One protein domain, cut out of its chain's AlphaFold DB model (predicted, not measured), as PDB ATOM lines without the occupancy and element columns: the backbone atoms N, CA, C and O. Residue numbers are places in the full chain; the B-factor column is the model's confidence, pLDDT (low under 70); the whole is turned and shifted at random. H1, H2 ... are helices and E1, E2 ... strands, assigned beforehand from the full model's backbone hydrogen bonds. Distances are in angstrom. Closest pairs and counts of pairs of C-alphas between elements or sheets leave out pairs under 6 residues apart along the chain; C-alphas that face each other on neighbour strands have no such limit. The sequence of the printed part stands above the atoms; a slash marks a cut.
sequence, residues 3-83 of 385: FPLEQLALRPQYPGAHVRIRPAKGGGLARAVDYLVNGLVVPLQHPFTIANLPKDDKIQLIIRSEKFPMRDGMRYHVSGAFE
ATOM      1  N   PHE A   3     -10.267 -13.580   4.997       90.19
ATOM      2  CA  PHE A   3      -9.143 -14.236   4.326       90.19
ATOM      3  C   PHE A   3      -8.598 -15.405   5.172       90.19
ATOM      4  O   PHE A   3      -8.786 -15.398   6.387       90.19
ATOM      5  N   PRO A   4      -7.946 -16.417   4.568       91.81
ATOM      6  CA  PRO A   4      -7.422 -17.582   5.290       91.81
ATOM      7  C   PRO A   4      -6.350 -17.226   6.330       91.81
ATOM      8  O   PRO A   4      -5.503 -16.360   6.083       91.81
ATOM      9  N   LEU A   5      -6.350 -17.915   7.474       89.44
ATOM     10  CA  LEU A   5      -5.399 -17.687   8.568       89.44
ATOM     11  C   LEU A   5      -3.944 -17.936   8.141       89.44
ATOM     12  O   LEU A   5      -3.030 -17.274   8.633       89.44
ATOM     13  N   GLU A   6      -3.716 -18.854   7.202       89.12
ATOM     14  CA  GLU A   6      -2.393 -19.222   6.682       89.12
ATOM     15  C   GLU A   6      -1.692 -18.057   5.974       89.12
ATOM     16  O   GLU A   6      -0.478 -18.091   5.777       89.12
ATOM     17  N   GLN A   7      -2.440 -17.017   5.593       86.00
ATOM     18  CA  GLN A   7      -1.883 -15.817   4.972       86.00
ATOM     19  C   GLN A   7      -1.230 -14.864   5.986       86.00
ATOM     20  O   GLN A   7      -0.537 -13.929   5.576       86.00
ATOM     21  N   LEU A   8      -1.420 -15.080   7.293       86.56
ATOM     22  CA  LEU A   8      -0.709 -14.344   8.337       86.56
ATOM     23  C   LEU A   8       0.602 -15.040   8.704       86.56
ATOM     24  O   LEU A   8       0.635 -16.231   8.999       86.56
ATOM     25  N   ALA A   9       1.681 -14.258   8.771       82.75
ATOM     26  CA  ALA A   9       2.981 -14.751   9.221       82.75
ATOM     27  C   ALA A   9       2.961 -15.184  10.698       82.75
ATOM     28  O   ALA A   9       3.637 -16.138  11.075       82.75
ATOM     29  N   LEU A  10       2.179 -14.486  11.531       86.25
ATOM     30  CA  LEU A  10       1.980 -14.803  12.941       86.25
ATOM     31  C   LEU A  10       0.493 -15.000  13.224       86.25
ATOM     32  O   LEU A  10      -0.329 -14.139  12.899       86.25
ATOM     33  N   ARG A  11       0.162 -16.126  13.863       90.38
ATOM     34  CA  ARG A  11      -1.207 -16.426  14.294       90.38
ATOM     35  C   ARG A  11      -1.561 -15.609  15.541       90.38
ATOM     36  O   ARG A  11      -0.743 -15.587  16.464       90.38
ATOM     37  N   PRO A  12      -2.760 -15.002  15.597       92.12
ATOM     38  CA  PRO A  12      -3.235 -14.340  16.802       92.12
ATOM     39  C   PRO A  12      -3.366 -15.349  17.949       92.12
ATOM     40  O   PRO A  12      -3.666 -16.528  17.743       92.12
ATOM     41  N   GLN A  13      -3.144 -14.889  19.173       90.81
ATOM     42  CA  GLN A  13      -3.222 -15.697  20.384       90.81
ATOM     43  C   GLN A  13      -4.321 -15.239  21.331       90.81
ATOM     44  O   GLN A  13      -4.832 -16.081  22.067       90.81
ATOM     45  N   TYR A  14      -4.669 -13.954  21.311       92.50
ATOM     46  CA  TYR A  14      -5.711 -13.360  22.138       92.50
ATOM     47  C   TYR A  14      -6.869 -12.823  21.286       92.50
ATOM     48  O   TYR A  14      -6.662 -12.394  20.146       92.50
ATOM     49  N   PRO A  15      -8.110 -12.848  21.815       93.12
ATOM     50  CA  PRO A  15      -9.241 -12.202  21.158       93.12
ATOM     51  C   PRO A  15      -8.988 -10.696  21.032       93.12
ATOM     52  O   PRO A  15      -8.400 -10.090  21.925       93.12
ATOM     53  N   GLY A  16      -9.453 -10.095  19.936       91.50
ATOM     54  CA  GLY A  16      -9.280  -8.662  19.699       91.50
ATOM     55  C   GLY A  16      -7.901  -8.265  19.167       91.50
ATOM     56  O   GLY A  16      -7.579  -7.084  19.183       91.50
ATOM     57  N   ALA A  17      -7.091  -9.216  18.686       93.19
ATOM     58  CA  ALA A  17      -5.849  -8.923  17.975       93.19
ATOM     59  C   ALA A  17      -6.077  -8.101  16.698       93.19
ATOM     60  O   ALA A  17      -7.169  -8.079  16.128       93.19
ATOM     61  N   HIS A  18      -5.022  -7.439  16.226       91.88
ATOM     62  CA  HIS A  18      -5.082  -6.534  15.083       91.88
ATOM     63  C   HIS A  18      -4.225  -7.015  13.920       91.88
ATOM     64  O   HIS A  18      -3.136  -7.562  14.091       91.88
ATOM     65  N   VAL A  19      -4.686  -6.719  12.716       91.81
ATOM     66  CA  VAL A  19      -3.888  -6.775  11.495       91.81
ATOM     67  C   VAL A  19      -3.769  -5.377  10.924       91.81
ATOM     68  O   VAL A  19      -4.664  -4.550  11.067       91.81
ATOM     69  N   ARG A  20      -2.659  -5.094  10.259       88.81
ATOM     70  CA  ARG A  20      -2.464  -3.837   9.547       88.81
ATOM     71  C   ARG A  20      -2.499  -4.104   8.056       88.81
ATOM     72  O   ARG A  20      -1.740  -4.943   7.565       88.81
ATOM     73  N   ILE A  21      -3.382  -3.405   7.349       87.44
ATOM     74  CA  ILE A  21      -3.623  -3.624   5.922       87.44
ATOM     75  C   ILE A  21      -3.300  -2.361   5.130       87.44
ATOM     76  O   ILE A  21      -3.607  -1.242   5.545       87.44
ATOM     77  N   ARG A  22      -2.688  -2.554   3.960       83.31
ATOM     78  CA  ARG A  22      -2.442  -1.502   2.970       83.31
ATOM     79  C   ARG A  22      -2.653  -2.019   1.544       83.31
ATOM     80  O   ARG A  22      -2.454  -3.213   1.306       83.31
ATOM     81  N   PRO A  23      -2.989  -1.162   0.567       82.56
ATOM     82  CA  PRO A  23      -3.050  -1.572  -0.831       82.56
ATOM     83  C   PRO A  23      -1.641  -1.904  -1.339       82.56
ATOM     84  O   PRO A  23      -0.679  -1.187  -1.045       82.56
ATOM     85  N   ALA A  24      -1.503  -2.982  -2.106       77.06
ATOM     86  CA  ALA A  24      -0.248  -3.335  -2.757       77.06
ATOM     87  C   ALA A  24      -0.067  -2.507  -4.036       77.06
ATOM     88  O   ALA A  24      -0.939  -2.503  -4.907       77.06
ATOM     89  N   LYS A  25       1.074  -1.819  -4.173       68.81
ATOM     90  CA  LYS A  25       1.405  -1.042  -5.376       68.81
ATOM     91  C   LYS A  25       2.333  -1.841  -6.303       68.81
ATOM     92  O   LYS A  25       3.414  -2.255  -5.900       68.81
ATOM     93  N   GLY A  26       1.922  -1.995  -7.566       64.06
ATOM     94  CA  GLY A  26       2.790  -2.387  -8.688       64.06
ATOM     95  C   GLY A  26       3.266  -3.849  -8.743       64.06
ATOM     96  O   GLY A  26       2.833  -4.718  -7.984       64.06
ATOM     97  N   GLY A  27       4.147  -4.124  -9.710       68.00
ATOM     98  CA  GLY A  27       4.860  -5.392  -9.903       68.00
ATOM     99  C   GLY A  27       6.372  -5.167 -10.060       68.00
ATOM    100  O   GLY A  27       6.807  -4.052 -10.345       68.00
ATOM    101  N   GLY A  28       7.178  -6.214  -9.857       71.62
ATOM    102  CA  GLY A  28       8.637  -6.174 -10.045       71.62
ATOM    103  C   GLY A  28       9.396  -5.332  -9.008       71.62
ATOM    104  O   GLY A  28       9.095  -5.388  -7.817       71.62
ATOM    105  N   LEU A  29      10.379  -4.545  -9.466       68.88
ATOM    106  CA  LEU A  29      11.278  -3.716  -8.642       68.88
ATOM    107  C   LEU A  29      10.522  -2.731  -7.732       68.88
ATOM    108  O   LEU A  29      10.925  -2.505  -6.594       68.88
ATOM    109  N   ALA A  30       9.377  -2.216  -8.195       66.94
ATOM    110  CA  ALA A  30       8.512  -1.341  -7.406       66.94
ATOM    111  C   ALA A  30       8.021  -2.012  -6.113       66.94
ATOM    112  O   ALA A  30       7.868  -1.330  -5.110       66.94
ATOM    113  N   ARG A  31       7.847  -3.342  -6.099       68.88
ATOM    114  CA  ARG A  31       7.456  -4.107  -4.905       68.88
ATOM    115  C   ARG A  31       8.597  -4.217  -3.894       68.88
ATOM    116  O   ARG A  31       8.348  -4.146  -2.697       68.88
ATOM    117  N   ALA A  32       9.833  -4.385  -4.366       69.56
ATOM    118  CA  ALA A  32      11.011  -4.440  -3.499       69.56
ATOM    119  C   ALA A  32      11.301  -3.067  -2.873       69.56
ATOM    120  O   ALA A  32      11.541  -2.978  -1.673       69.56
ATOM    121  N   VAL A  33      11.189  -1.998  -3.668       70.00
ATOM    122  CA  VAL A  33      11.320  -0.613  -3.192       70.00
ATOM    123  C   VAL A  33      10.177  -0.249  -2.242       70.00
ATOM    124  O   VAL A  33      10.429   0.311  -1.184       70.00
ATOM    125  N   ASP A  34       8.935  -0.618  -2.561       68.81
ATOM    126  CA  ASP A  34       7.773  -0.419  -1.687       68.81
ATOM    127  C   ASP A  34       7.922  -1.176  -0.358       68.81
ATOM    128  O   ASP A  34       7.610  -0.627   0.693       68.81
ATOM    129  N   TYR A  35       8.462  -2.398  -0.370       68.44
ATOM    130  CA  TYR A  35       8.750  -3.151   0.852       68.44
ATOM    131  C   TYR A  35       9.851  -2.496   1.701       68.44
ATOM    132  O   TYR A  35       9.690  -2.376   2.911       68.44
ATOM    133  N   LEU A  36      10.941  -2.034   1.083       69.25
ATOM    134  CA  LEU A  36      12.056  -1.379   1.779       69.25
ATOM    135  C   LEU A  36      11.666  -0.006   2.334       69.25
ATOM    136  O   LEU A  36      11.879   0.268   3.510       69.25
ATOM    137  N   VAL A  37      11.063   0.850   1.511       65.50
ATOM    138  CA  VAL A  37      10.710   2.222   1.897       65.50
ATOM    139  C   VAL A  37       9.520   2.221   2.855       65.50
ATOM    140  O   VAL A  37       9.583   2.846   3.909       65.50
ATOM    141  N   ASN A  38       8.451   1.478   2.559       60.56
ATOM    142  CA  ASN A  38       7.242   1.501   3.391       60.56
ATOM    143  C   ASN A  38       7.262   0.470   4.532       60.56
ATOM    144  O   ASN A  38       6.419   0.539   5.421       60.56
ATOM    145  N   GLY A  39       8.208  -0.473   4.536       61.19
ATOM    146  CA  GLY A  39       8.468  -1.352   5.679       61.19
ATOM    147  C   GLY A  39       9.319  -0.693   6.767       61.19
ATOM    148  O   GLY A  39       9.119  -0.996   7.939       61.19
ATOM    149  N   LEU A  40      10.230   0.218   6.397       59.53
ATOM    150  CA  LEU A  40      11.131   0.891   7.344       59.53
ATOM    151  C   LEU A  40      10.766   2.349   7.659       59.53
ATOM    152  O   LEU A  40      11.099   2.804   8.749       59.53
ATOM    153  N   VAL A  41      10.127   3.094   6.745       54.47
ATOM    154  CA  VAL A  41      10.102   4.573   6.831       54.47
ATOM    155  C   VAL A  41       8.711   5.173   7.058       54.47
ATOM    156  O   VAL A  41       8.621   6.195   7.734       54.47
ATOM    157  N   VAL A  42       7.615   4.582   6.556       52.06
ATOM    158  CA  VAL A  42       6.273   5.189   6.703       52.06
ATOM    159  C   VAL A  42       5.187   4.161   7.061       52.06
ATOM    160  O   VAL A  42       4.882   3.286   6.248       52.06
ATOM    161  N   PRO A  43       4.522   4.284   8.228       55.31
ATOM    162  CA  PRO A  43       3.458   3.381   8.656       55.31
ATOM    163  C   PRO A  43       2.111   3.744   8.001       55.31
ATOM    164  O   PRO A  43       1.125   3.978   8.688       55.31
ATOM    165  N   LEU A  44       2.029   3.776   6.664       64.00
ATOM    166  CA  LEU A  44       0.756   3.958   5.932       64.00
ATOM    167  C   LEU A  44      -0.094   2.675   5.945       64.00
ATOM    168  O   LEU A  44      -0.575   2.216   4.906       64.00
ATOM    169  N   GLN A  45      -0.213   2.035   7.104       75.38
ATOM    170  CA  GLN A  45      -0.989   0.818   7.270       75.38
ATOM    171  C   GLN A  45      -2.137   1.089   8.226       75.38
ATOM    172  O   GLN A  45      -1.922   1.556   9.342       75.38
ATOM    173  N   HIS A  46      -3.351   0.758   7.801       83.31
ATOM    174  CA  HIS A  46      -4.524   0.945   8.641       83.31
ATOM    175  C   HIS A  46      -4.716  -0.278   9.540       83.31
ATOM    176  O   HIS A  46      -4.727  -1.403   9.024       83.31
ATOM    177  N   PRO A  47      -4.837  -0.091  10.867       88.44
ATOM    178  CA  PRO A  47      -5.126  -1.180  11.782       88.44
ATOM    179  C   PRO A  47      -6.592  -1.612  11.659       88.44
ATOM    180  O   PRO A  47      -7.499  -0.784  11.601       88.44
ATOM    181  N   PHE A  48      -6.815  -2.920  11.661       90.88
ATOM    182  CA  PHE A  48      -8.125  -3.558  11.698       90.88
ATOM    183  C   PHE A  48      -8.130  -4.623  12.785       90.88
ATOM    184  O   PHE A  48      -7.229  -5.457  12.850       90.88
ATOM    185  N   THR A  49      -9.150  -4.602  13.635       93.75
ATOM    186  CA  THR A  49      -9.349  -5.614  14.673       93.75
ATOM    187  C   THR A  49      -9.962  -6.872  14.072       93.75
ATOM    188  O   THR A  49     -10.932  -6.802  13.315       93.75
ATOM    189  N   ILE A  50      -9.396  -8.021  14.421       94.06
ATOM    190  CA  ILE A  50      -9.904  -9.342  14.064       94.06
ATOM    191  C   ILE A  50     -11.183  -9.587  14.865       94.06
ATOM    192  O   ILE A  50     -11.165  -9.545  16.093       94.06
ATOM    193  N   ALA A  51     -12.296  -9.807  14.165       92.75
ATOM    194  CA  ALA A  51     -13.629  -9.891  14.759       92.75
ATOM    195  C   ALA A  51     -13.993 -11.290  15.278       92.75
ATOM    196  O   ALA A  51     -14.966 -11.440  16.016       92.75
ATOM    197  N   ASN A  52     -13.241 -12.308  14.871       91.25
ATOM    198  CA  ASN A  52     -13.487 -13.699  15.216       91.25
ATOM    199  C   ASN A  52     -12.399 -14.264  16.139       91.25
ATOM    200  O   ASN A  52     -11.523 -13.533  16.611       91.25
ATOM    201  N   LEU A  53     -12.494 -15.548  16.491       90.69
ATOM    202  CA  LEU A  53     -11.615 -16.121  17.504       90.69
ATOM    203  C   LEU A  53     -10.230 -16.447  16.936       90.69
ATOM    204  O   LEU A  53     -10.113 -16.849  15.781       90.69
ATOM    205  N   PRO A  54      -9.172 -16.409  17.768       87.19
ATOM    206  CA  PRO A  54      -7.808 -16.668  17.302       87.19
ATOM    207  C   PRO A  54      -7.547 -18.073  16.734       87.19
ATOM    208  O   PRO A  54      -6.523 -18.299  16.095       87.19
ATOM    209  N   LYS A  55      -8.428 -19.036  17.024       84.94
ATOM    210  CA  LYS A  55      -8.307 -20.438  16.597       84.94
ATOM    211  C   LYS A  55      -9.142 -20.776  15.360       84.94
ATOM    212  O   LYS A  55      -9.087 -21.921  14.931       84.94
ATOM    213  N   ASP A  56      -9.888 -19.817  14.820       87.38
ATOM    214  CA  ASP A  56     -10.666 -20.022  13.603       87.38
ATOM    215  C   ASP A  56      -9.748 -20.064  12.369       87.38
ATOM    216  O   ASP A  56      -8.730 -19.376  12.295       87.38
ATOM    217  N   ASP A  57     -10.150 -20.838  11.366       90.06
ATOM    218  CA  ASP A  57      -9.382 -21.140  10.147       90.06
ATOM    219  C   ASP A  57      -9.238 -19.921   9.216       90.06
ATOM    220  O   ASP A  57      -8.395 -19.865   8.319       90.06
ATOM    221  N   LYS A  58     -10.088 -18.918   9.426       92.00
ATOM    222  CA  LYS A  58     -10.145 -17.679   8.655       92.00
ATOM    223  C   LYS A  58     -10.053 -16.478   9.578       92.00
ATOM    224  O   LYS A  58     -10.458 -16.536  10.732       92.00
ATOM    225  N   ILE A  59      -9.582 -15.363   9.046       91.94
ATOM    226  CA  ILE A  59      -9.635 -14.055   9.686       91.94
ATOM    227  C   ILE A  59     -10.848 -13.311   9.152       91.94
ATOM    228  O   ILE A  59     -10.965 -13.108   7.943       91.94
ATOM    229  N   GLN A  60     -11.732 -12.878  10.048       92.50
ATOM    230  CA  GLN A  60     -12.882 -12.042   9.716       92.50
ATOM    231  C   GLN A  60     -12.656 -10.611  10.204       92.50
ATOM    232  O   GLN A  60     -12.291 -10.380  11.357       92.50
ATOM    233  N   LEU A  61     -12.907  -9.637   9.329       91.62
ATOM    234  CA  LEU A  61     -12.817  -8.206   9.625       91.62
ATOM    235  C   LEU A  61     -14.157  -7.517   9.364       91.62
ATOM    236  O   LEU A  61     -14.760  -7.699   8.295       91.62
ATOM    237  N   ILE A  62     -14.565  -6.664  10.304       91.19
ATOM    238  CA  ILE A  62     -15.710  -5.757  10.159       91.19
ATOM    239  C   ILE A  62     -15.148  -4.388   9.793       91.19
ATOM    240  O   ILE A  62     -14.452  -3.748  10.581       91.19
ATOM    241  N   ILE A  63     -15.411  -3.957   8.563       88.06
ATOM    242  CA  ILE A  63     -14.818  -2.751   7.989       88.06
ATOM    243  C   ILE A  63     -15.943  -1.821   7.567       88.06
ATOM    244  O   ILE A  63     -16.820  -2.211   6.800       88.06
ATOM    245  N   ARG A  64     -15.885  -0.574   8.035       84.94
ATOM    246  CA  ARG A  64     -16.750   0.506   7.566       84.94
ATOM    247  C   ARG A  64     -16.081   1.195   6.379       84.94
ATOM    248  O   ARG A  64     -14.927   1.609   6.477       84.94
ATOM    249  N   SER A  65     -16.789   1.316   5.261       74.81
ATOM    250  CA  SER A  65     -16.241   1.689   3.946       74.81
ATOM    251  C   SER A  65     -15.881   3.174   3.761       74.81
ATOM    252  O   SER A  65     -15.600   3.596   2.645       74.81
ATOM    253  N   GLU A  66     -15.840   3.982   4.822       70.38
ATOM    254  CA  GLU A  66     -15.757   5.444   4.697       70.38
ATOM    255  C   GLU A  66     -14.350   5.962   4.345       70.38
ATOM    256  O   GLU A  66     -14.166   6.617   3.323       70.38
ATOM    257  N   LYS A  67     -13.339   5.700   5.186       62.78
ATOM    258  CA  LYS A  67     -12.009   6.339   5.055       62.78
ATOM    259  C   LYS A  67     -10.977   5.497   4.310       62.78
ATOM    260  O   LYS A  67     -10.012   6.037   3.777       62.78
ATOM    261  N   PHE A  68     -11.175   4.184   4.274       70.12
ATOM    262  CA  PHE A  68     -10.300   3.247   3.580       70.12
ATOM    263  C   PHE A  68     -11.159   2.276   2.766       70.12
ATOM    264  O   PHE A  68     -11.509   1.201   3.261       70.12
ATOM    265  N   PRO A  69     -11.568   2.660   1.541       71.19
ATOM    266  CA  PRO A  69     -12.405   1.806   0.718       71.19
ATOM    267  C   PRO A  69     -11.596   0.585   0.274       71.19
ATOM    268  O   PRO A  69     -10.673   0.680  -0.543       71.19
ATOM    269  N   MET A  70     -11.954  -0.575   0.820       75.62
ATOM    270  CA  MET A  70     -11.538  -1.855   0.263       75.62
ATOM    271  C   MET A  70     -12.234  -2.025  -1.091       75.62
ATOM    272  O   MET A  70     -13.432  -1.779  -1.210       75.62
ATOM    273  N   ARG A  71     -11.471  -2.386  -2.119       80.19
ATOM    274  CA  ARG A  71     -11.950  -2.603  -3.482       80.19
ATOM    275  C   ARG A  71     -11.737  -4.063  -3.830       80.19
ATOM    276  O   ARG A  71     -10.626  -4.577  -3.684       80.19
ATOM    277  N   ASP A  72     -12.783  -4.693  -4.333       78.25
ATOM    278  CA  ASP A  72     -12.704  -6.072  -4.791       78.25
ATOM    279  C   ASP A  72     -11.722  -6.203  -5.962       78.25
ATOM    280  O   ASP A  72     -11.535  -5.284  -6.762       78.25
ATOM    281  N   GLY A  73     -11.025  -7.339  -6.022       78.31
ATOM    282  CA  GLY A  73     -10.001  -7.612  -7.035       78.31
ATOM    283  C   GLY A  73      -8.662  -6.887  -6.830       78.31
ATOM    284  O   GLY A  73      -7.714  -7.137  -7.577       78.31
ATOM    285  N   MET A  74      -8.534  -6.027  -5.814       80.62
ATOM    286  CA  MET A  74      -7.257  -5.392  -5.477       80.62
ATOM    287  C   MET A  74      -6.399  -6.283  -4.580       80.62
ATOM    288  O   MET A  74      -6.884  -7.027  -3.730       80.62
ATOM    289  N   ARG A  75      -5.077  -6.182  -4.749       83.12
ATOM    290  CA  ARG A  75      -4.113  -6.859  -3.874       83.12
ATOM    291  C   ARG A  75      -3.810  -5.990  -2.665       83.12
ATOM    292  O   ARG A  75      -3.560  -4.792  -2.804       83.12
ATOM    293  N   TYR A  76      -3.746  -6.621  -1.503       84.88
ATOM    294  CA  TYR A  76      -3.433  -5.973  -0.239       84.88
ATOM    295  C   TYR A  76      -2.218  -6.633   0.408       84.88
ATOM    296  O   TYR A  76      -2.016  -7.840   0.295       84.88
ATOM    297  N   HIS A  77      -1.400  -5.830   1.081       85.50
ATOM    298  CA  HIS A  77      -0.402  -6.330   2.014       85.50
ATOM    299  C   HIS A  77      -0.997  -6.313   3.413       85.50
ATOM    300  O   HIS A  77      -1.471  -5.273   3.873       85.50
ATOM    301  N   VAL A  78      -0.943  -7.466   4.071       87.00
ATOM    302  CA  VAL A  78      -1.396  -7.669   5.445       87.00
ATOM    303  C   VAL A  78      -0.168  -7.927   6.310       87.00
ATOM    304  O   VAL A  78       0.733  -8.663   5.912       87.00
ATOM    305  N   SER A  79      -0.113  -7.299   7.479       85.56
ATOM    306  CA  SER A  79       0.926  -7.529   8.485       85.56
ATOM    307  C   SER A  79       0.306  -7.708   9.870       85.56
ATOM    308  O   SER A  79      -0.793  -7.215  10.129       85.56
ATOM    309  N   GLY A  80       1.002  -8.437  10.742       83.25
ATOM    310  CA  GLY A  80       0.490  -8.908  12.030       83.25
ATOM    311  C   GLY A  80       0.509 -10.443  12.123       83.25
ATOM    312  O   GLY A  80       1.183 -11.102  11.327       83.25
ATOM    313  N   ALA A  81      -0.216 -11.048  13.064       89.81
ATOM    314  CA  ALA A  81      -1.102 -10.409  14.045       89.81
ATOM    315  C   ALA A  81      -0.361  -9.608  15.140       89.81
ATOM    316  O   ALA A  81       0.740  -9.969  15.553       89.81
ATOM    317  N   PHE A  82      -0.975  -8.520  15.609       90.38
ATOM    318  CA  PHE A  82      -0.549  -7.744  16.776       90.38
ATOM    319  C   PHE A  82      -1.489  -8.054  17.944       90.38
ATOM    320  O   PHE A  82      -2.697  -7.857  17.825       90.38
ATOM    321  N   GLU A  83      -0.943  -8.550  19.053       92.00
ATOM    322  CA  GLU A  83      -1.738  -8.925  20.227       92.00
ATOM    323  C   GLU A  83      -2.197  -7.689  21.021       92.00
ATOM    324  O   GLU A  83      -1.403  -6.758  21.193       92.00
TER     325      GLU A  83
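What this domain is: This is residues 3 to 83 of the 385 residues of the protein "Putative ferric reductase transmembrane component 8" of Candida glabrata (UniProt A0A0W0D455). There is little regular structure: a small antiparallel sheet, E2 - E1 - E4, sits amid long loops, and H1 sticks out past one end with its free-standing residues 29 to 33 and 36 to 40. The 81 printed residues hold E1, H1, E2, E3 and E4 in order, a mixed class with 32 residues in named elements. The whole is compact, with a radius of gyration of the C-alphas of 13.3 A and spans of 36 by 26 by 20 A.

Where its parts are: After residues 3 to 17, E1, residues 18 to 23, begins at C-alpha 18 (-5.082, -6.534, 15.083) and spans 16.8 A. H1, residues 29 to 40, spans 16.6 A. E2 is residues 46 to 49 and E3 58 to 60. E4, residues 76 to 82, spans 17.3 A, ending at C-alpha 82 (-0.549, -7.744, 16.776).

How they stand to each other: Inner strand E1 is antiparallel to E4 at 164 degrees, N 20 and O 79 being 2.8 A apart, within hydrogen-bond range, and to E2 at 143 degrees, N 19 and O 48 likewise 2.8 A. E3 pairs with no named strand; residues 3 to 4 pair antiparallel with its residues 58 to 59. H1, with every O i to N i+4 pair within hydrogen-bond range, is not on the sheet.

The domain as a whole: The printed part has no cut. The E3 to E4 link is long, 15 residues. Low-confidence residues include 34 to 44.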